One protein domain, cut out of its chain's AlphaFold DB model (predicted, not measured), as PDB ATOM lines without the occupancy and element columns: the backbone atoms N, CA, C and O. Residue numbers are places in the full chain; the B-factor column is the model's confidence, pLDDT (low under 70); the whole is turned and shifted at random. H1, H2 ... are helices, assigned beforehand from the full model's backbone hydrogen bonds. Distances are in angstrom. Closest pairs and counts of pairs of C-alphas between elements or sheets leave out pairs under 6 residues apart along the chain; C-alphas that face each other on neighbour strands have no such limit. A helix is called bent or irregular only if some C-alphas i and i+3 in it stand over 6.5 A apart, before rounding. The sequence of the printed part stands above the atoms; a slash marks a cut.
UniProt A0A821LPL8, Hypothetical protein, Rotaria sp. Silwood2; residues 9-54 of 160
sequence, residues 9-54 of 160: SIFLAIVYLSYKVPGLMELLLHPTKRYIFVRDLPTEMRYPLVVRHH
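AT A GLANCE: This is residues 9 to 54 of the 160 residues of the protein "Hypothetical protein" of Rotaria sp. Silwood2 (UniProt A0A821LPL8). Three short helices, set among loops, make a loose triangle in which no two helices touch: H1 and H3 point roughly the same way, and H2 runs crosswise to both, with Leu 28 of H2 near the first residue of H1 and the first residue of H2, Leu 24, near Met 45 of H3. A long loop, residues 30 to 42, leads from H2 to H3, and the longest distance runs from Pro 31 in this loop to the tail end at His 54. The printed part has 46 residues with three named helices in the order H1, H2, H3 and no named strand, and under half of its residues, 21 of 46, are in named elements. The class is all helix. The whole is compact, with a radius of gyration of the C-alphas of 9.9 A and spans of 29 by 20 by 17 A.

HOW THE PARTS SIT: H1, residues 9 to 14, and H2, residues 24 to 29, are close but not clearly touching. Their closest C-alphas, those of Ser 9 and Leu 28, are 6.7 A apart. The two helices run opposite ways at a steep tilt of 63 degrees, with their centres 12.5 A apart. H2 and H3, residues 43 to 51, are close but not clearly touching. Their closest C-alphas, those of Leu 24 and Met 45, are 7.0 A apart. Their lines are about perpendicular, at 76 degrees, and their centres are 14.5 A apart. H1 and H3 are apart. In H1 and H2 every pair of O i and N i+4 is within hydrogen-bond range, and in H3 it is 4 of 5.

IN THESE COORDINATES: H1 begins at C-alpha 9, at (27.984, 15.983, 165.782), and is 9.1 A long from its first to its last C-alpha. Residues 15 to 23 are a short link to H2. H2 begins at C-alpha 24, at (35.239, 17.211, 172.663), and is 8.8 A long. H3 is the longest helix, with 9 residues and 10.6 A, and ends at C-alpha 51, at (26.299, 8.645, 182.281). H3 is neither bent nor irregular, but only just: C-alphas 45 and 48 are 6.0 A apart.

THE WHOLE: The two C-alphas farthest apart in the domain are those of Pro 31 and His 54, at 29.3 A. The first and last printed C-alphas, those of Ser 9 and His 54, are 19.4 A apart. The printed part has no cut. The link from H2 to H3, 13 residues, is long; its C-alphas lie 7 to 15 A from the mean of the C-alphas. The mean pLDDT of the printed part is 81.5, and residues 51 to 54, of which 51 belongs to H3, are under 70.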
ATOM      1  N   SER A   9      28.548  14.722 166.288       86.69
ATOM      2  CA  SER A   9      27.984  15.983 165.782       86.69
ATOM      3  C   SER A   9      26.450  16.033 165.801       86.69
ATOM      4  O   SER A   9      25.882  17.045 166.201       86.69
ATOM      5  N   ILE A  10      25.775  14.947 165.414       85.62
ATOM      6  CA  ILE A  10      24.306  14.854 165.430       85.62
ATOM      7  C   ILE A  10      23.802  14.732 166.866       85.62
ATOM      8  O   ILE A  10      22.845  15.399 167.250       85.62
ATOM      9  N   PHE A  11      24.476  13.919 167.679       84.75
ATOM     10  CA  PHE A  11      24.140  13.752 169.087       84.75
ATOM     11  C   PHE A  11      24.137  15.097 169.835       84.75
ATOM     12  O   PHE A  11      23.179  15.414 170.536       84.75
ATOM     13  N   LEU A  12      25.162  15.926 169.623       82.62
ATOM     14  CA  LEU A  12      25.286  17.253 170.238       82.62
ATOM     15  C   LEU A  12      24.298  18.291 169.702       82.62
ATOM     16  O   LEU A  12      24.032  19.279 170.377       82.62
ATOM     17  N   ALA A  13      23.755  18.088 168.502       82.12
ATOM     18  CA  ALA A  13      22.691  18.939 167.980       82.12
ATOM     19  C   ALA A  13      21.347  18.674 168.681       82.12
ATOM     20  O   ALA A  13      20.498  19.558 168.744       82.12
ATOM     21  N   ILE A  14      21.155  17.461 169.204       78.75
ATOM     22  CA  ILE A  14      19.925  17.035 169.882       78.75
ATOM     23  C   ILE A  14      20.038  17.249 171.396       78.75
ATOM     24  O   ILE A  14      19.068  17.633 172.048       78.75
ATOM     25  N   VAL A  15      21.218  16.992 171.966       76.62
ATOM     26  CA  VAL A  15      21.460  17.038 173.409       76.62
ATOM     27  C   VAL A  15      22.219  18.305 173.779       76.62
ATOM     28  O   VAL A  15      23.376  18.490 173.409       76.62
ATOM     29  N   TYR A  16      21.582  19.147 174.590       73.31
ATOM     30  CA  TYR A  16      22.236  20.313 175.168       73.31
ATOM     31  C   TYR A  16      23.231  19.904 176.265       73.31
ATOM     32  O   TYR A  16      22.855  19.269 177.255       73.31
ATOM     33  N   LEU A  17      24.494  20.310 176.115       77.50
ATOM     34  CA  LEU A  17      25.551  20.126 177.110       77.50
ATOM     35  C   LEU A  17      25.861  21.434 177.829       77.50
ATOM     36  O   LEU A  17      26.351  22.387 177.233       77.50
ATOM     37  N   SER A  18      25.623  21.449 179.140       74.25
ATOM     38  CA  SER A  18      25.859  22.606 180.010       74.25
ATOM     39  C   SER A  18      27.279  22.683 180.585       74.25
ATOM     40  O   SER A  18      27.576  23.585 181.363       74.25
ATOM     41  N   TYR A  19      28.164  21.746 180.242       78.19
ATOM     42  CA  TYR A  19      29.521  21.671 180.782       78.19
ATOM     43  C   TYR A  19      30.539  21.310 179.700       78.19
ATOM     44  O   TYR A  19      30.219  20.720 178.668       78.19
ATOM     45  N   LYS A  20      31.801  21.671 179.949       80.06
ATOM     46  CA  LYS A  20      32.900  21.445 179.012       80.06
ATOM     47  C   LYS A  20      33.459  20.035 179.188       80.06
ATOM     48  O   LYS A  20      33.998  19.712 180.242       80.06
ATOM     49  N   VAL A  21      33.362  19.216 178.144       85.38
ATOM     50  CA  VAL A  21      34.052  17.920 178.071       85.38
ATOM     51  C   VAL A  21      35.435  18.140 177.442       85.38
ATOM     52  O   VAL A  21      35.508  18.663 176.323       85.38
ATOM     53  N   PRO A  22      36.536  17.776 178.125       86.25
ATOM     54  CA  PRO A  22      37.881  17.866 177.558       86.25
ATOM     55  C   PRO A  22      37.992  17.085 176.240       86.25
ATOM     56  O   PRO A  22      37.425  16.004 176.108       86.25
ATOM     57  N   GLY A  23      38.684  17.643 175.242       84.69
ATOM     58  CA  GLY A  23      38.890  17.005 173.931       84.69
ATOM     59  C   GLY A  23      37.670  16.977 172.996       84.69
ATOM     60  O   GLY A  23      37.821  16.722 171.803       84.69
ATOM     61  N   LEU A  24      36.460  17.291 173.479       87.38
ATOM     62  CA  LEU A  24      35.239  17.211 172.663       87.38
ATOM     63  C   LEU A  24      35.195  18.288 171.581       87.38
ATOM     64  O   LEU A  24      34.866  17.998 170.437       87.38
ATOM     65  N   MET A  25      35.581  19.518 171.924       84.50
ATOM     66  CA  MET A  25      35.582  20.622 170.961       84.50
ATOM     67  C   MET A  25      36.610  20.412 169.841       84.50
ATOM     68  O   MET A  25      36.330  20.699 168.683       84.50
ATOM     69  N   GLU A  26      37.775  19.854 170.174       89.06
ATOM     70  CA  GLU A  26      38.820  19.512 169.203       89.06
ATOM     71  C   GLU A  26      38.359  18.397 168.253       89.06
ATOM     72  O   GLU A  26      38.556  18.477 167.039       89.06
ATOM     73  N   LEU A  27      37.653  17.397 168.787       87.62
ATOM     74  CA  LEU A  27      37.053  16.324 167.998       87.62
ATOM     75  C   LEU A  27      35.990  16.845 167.017       87.62
ATOM     76  O   LEU A  27      35.917  16.358 165.888       87.62
ATOM     77  N   LEU A  28      35.201  17.846 167.418       85.94
ATOM     78  CA  LEU A  28      34.176  18.469 166.570       85.94
ATOM     79  C   LEU A  28      34.750  19.392 165.497       85.94
ATOM     80  O   LEU A  28      34.170  19.494 164.415       85.94
ATOM     81  N   LEU A  29      35.875  20.050 165.786       87.75
ATOM     82  CA  LEU A  29      36.565  20.901 164.820       87.75
ATOM     83  C   LEU A  29      37.153  20.085 163.662       87.75
ATOM     84  O   LEU A  29      37.288  20.583 162.545       87.75
ATOM     85  N   HIS A  30      37.509  18.828 163.922       90.00
ATOM     86  CA  HIS A  30      38.142  17.982 162.927       90.00
ATOM     87  C   HIS A  30      37.140  17.563 161.832       90.00
ATOM     88  O   HIS A  30      36.081  17.002 162.135       90.00
ATOM     89  N   PRO A  31      37.488  17.717 160.539       85.19
ATOM     90  CA  PRO A  31      36.553  17.514 159.434       85.19
ATOM     91  C   PRO A  31      35.967  16.100 159.379       85.19
ATOM     92  O   PRO A  31      34.784  15.952 159.078       85.19
ATOM     93  N   THR A  32      36.775  15.092 159.715       83.62
ATOM     94  CA  THR A  32      36.399  13.668 159.736       83.62
ATOM     95  C   THR A  32      35.973  13.148 161.116       83.62
ATOM     96  O   THR A  32      34.977  12.435 161.211       83.62
ATOM     97  N   LYS A  33      36.682  13.498 162.204       84.88
ATOM     98  CA  LYS A  33      36.436  12.909 163.538       84.88
ATOM     99  C   LYS A  33      35.101  13.328 164.164       84.88
ATOM    100  O   LYS A  33      34.571  12.592 164.988       84.88
ATOM    101  N   ARG A  34      34.489  14.428 163.715       84.44
ATOM    102  CA  ARG A  34      33.132  14.836 164.131       84.44
ATOM    103  C   ARG A  34      32.025  13.830 163.790       84.44
ATOM    104  O   ARG A  34      30.922  13.934 164.332       84.44
ATOM    105  N   TYR A  35      32.300  12.896 162.877       87.31
ATOM    106  CA  TYR A  35      31.356  11.859 162.457       87.31
ATOM    107  C   TYR A  35      31.584  10.506 163.134       87.31
ATOM    108  O   TYR A  35      30.885   9.547 162.821       87.31
ATOM    109  N   ILE A  36      32.538  10.421 164.068       89.38
ATOM    110  CA  ILE A  36      32.718   9.233 164.909       89.38
ATOM    111  C   ILE A  36      31.425   8.987 165.694       89.38
ATOM    112  O   ILE A  36      30.714   9.933 166.041       89.38
ATOM    113  N   PHE A  37      31.092   7.727 165.953       87.38
ATOM    114  CA  PHE A  37      29.914   7.389 166.739       87.38
ATOM    115  C   PHE A  37      30.157   7.601 168.233       87.38
ATOM    116  O   PHE A  37      31.269   7.428 168.729       87.38
ATOM    117  N   VAL A  38      29.100   7.911 168.985       85.06
ATOM    118  CA  VAL A  38      29.195   8.106 170.443       85.06
ATOM    119  C   VAL A  38      29.774   6.873 171.155       85.06
ATOM    120  O   VAL A  38      30.515   7.017 172.128       85.06
ATOM    121  N   ARG A  39      29.498   5.658 170.661       82.31
ATOM    122  CA  ARG A  39      30.057   4.412 171.222       82.31
ATOM    123  C   ARG A  39      31.573   4.265 171.060       82.31
ATOM    124  O   ARG A  39      32.187   3.616 171.900       82.31
ATOM    125  N   ASP A  40      32.143   4.872 170.021       85.44
ATOM    126  CA  ASP A  40      33.559   4.744 169.653       85.44
ATOM    127  C   ASP A  40      34.424   5.838 170.308       85.44
ATOM    128  O   ASP A  40      35.635   5.908 170.099       85.44
ATOM    129  N   LEU A  41      33.811   6.707 171.120       86.00
ATOM    130  CA  LEU A  41      34.524   7.710 171.899       86.00
ATOM    131  C   LEU A  41      35.332   7.074 173.044       86.00
ATOM    132  O   LEU A  41      34.851   6.144 173.705       86.00
ATOM    133  N   PRO A  42      36.506   7.647 173.377       86.75
ATOM    134  CA  PRO A  42      37.245   7.293 174.583       86.75
ATOM    135  C   PRO A  42      36.356   7.365 175.828       86.75
ATOM    136  O   PRO A  42      35.508   8.254 175.945       86.75
ATOM    137  N   THR A  43      36.562   6.455 176.783       80.62
ATOM    138  CA  THR A  43      35.746   6.365 178.009       80.62
ATOM    139  C   THR A  43      35.692   7.689 178.777       80.62
ATOM    140  O   THR A  43      34.615   8.065 179.234       80.62
ATOM    141  N   GLU A  44      36.790   8.448 178.798       82.12
ATOM    142  CA  GLU A  44      36.884   9.770 179.439       82.12
ATOM    143  C   GLU A  44      35.923  10.817 178.853       82.12
ATOM    144  O   GLU A  44      35.442  11.703 179.556       82.12
ATOM    145  N   MET A  45      35.607  10.710 177.561       83.19
ATOM    146  CA  MET A  45      34.667  11.605 176.877       83.19
ATOM    147  C   MET A  45      33.252  11.025 176.886       83.19
ATOM    148  O   MET A  45      32.269  11.749 177.030       83.19
ATOM    149  N   ARG A  46      33.139   9.703 176.756       82.44
ATOM    150  CA  ARG A  46      31.868   8.980 176.699       82.44
ATOM    151  C   ARG A  46      31.139   8.978 178.041       82.44
ATOM    152  O   ARG A  46      29.928   9.157 178.061       82.44
ATOM    153  N   TYR A  47      31.850   8.817 179.156       79.00
ATOM    154  CA  TYR A  47      31.254   8.800 180.494       79.00
ATOM    155  C   TYR A  47      30.484  10.091 180.827       79.00
ATOM    156  O   TYR A  47      29.301   9.988 181.159       79.00
ATOM    157  N   PRO A  48      31.058  11.304 180.682       77.25
ATOM    158  CA  PRO A  48      30.295  12.530 180.881       77.25
ATOM    159  C   PRO A  48      29.110  12.623 179.915       77.25
ATOM    160  O   PRO A  48      27.988  12.856 180.355       77.25
ATOM    161  N   LEU A  49      29.319  12.344 178.625       76.88
ATOM    162  CA  LEU A  49      28.255  12.437 177.624       76.88
ATOM    163  C   LEU A  49      27.069  11.522 177.936       76.88
ATOM    164  O   LEU A  49      25.934  11.956 177.780       76.88
ATOM    165  N   VAL A  50      27.321  10.285 178.371       70.31
ATOM    166  CA  VAL A  50      26.330   9.203 178.502       70.31
ATOM    167  C   VAL A  50      25.777   9.062 179.912       70.31
ATOM    168  O   VAL A  50      24.565   8.971 180.102       70.31
ATOM    169  N   VAL A  51      26.656   9.020 180.908       64.88
ATOM    170  CA  VAL A  51      26.299   8.645 182.281       64.88
ATOM    171  C   VAL A  51      25.819   9.856 183.074       64.88
ATOM    172  O   VAL A  51      24.892   9.736 183.869       64.88
ATOM    173  N   ARG A  52      26.385  11.046 182.831       64.12
ATOM    174  CA  ARG A  52      26.064  12.256 183.610       64.12
ATOM    175  C   ARG A  52      24.699  12.856 183.277       64.12
ATOM    176  O   ARG A  52      24.138  13.589 184.081       64.12
ATOM    177  N   HIS A  53      24.173  12.599 182.088       64.31
ATOM    178  CA  HIS A  53      23.094  13.427 181.565       64.31
ATOM    179  C   HIS A  53      21.667  12.984 181.898       64.31
ATOM    180  O   HIS A  53      20.743  13.686 181.500       64.31
ATOM    181  N   HIS A  54      21.439  11.858 182.575       65.56
ATOM    182  CA  HIS A  54      20.095  11.315 182.852       65.56
ATOM    183  C   HIS A  54      19.153  11.151 181.629       65.56
ATOM    184  O   HIS A  54      18.099  10.549 181.783       65.56
TER     185      HIS A  54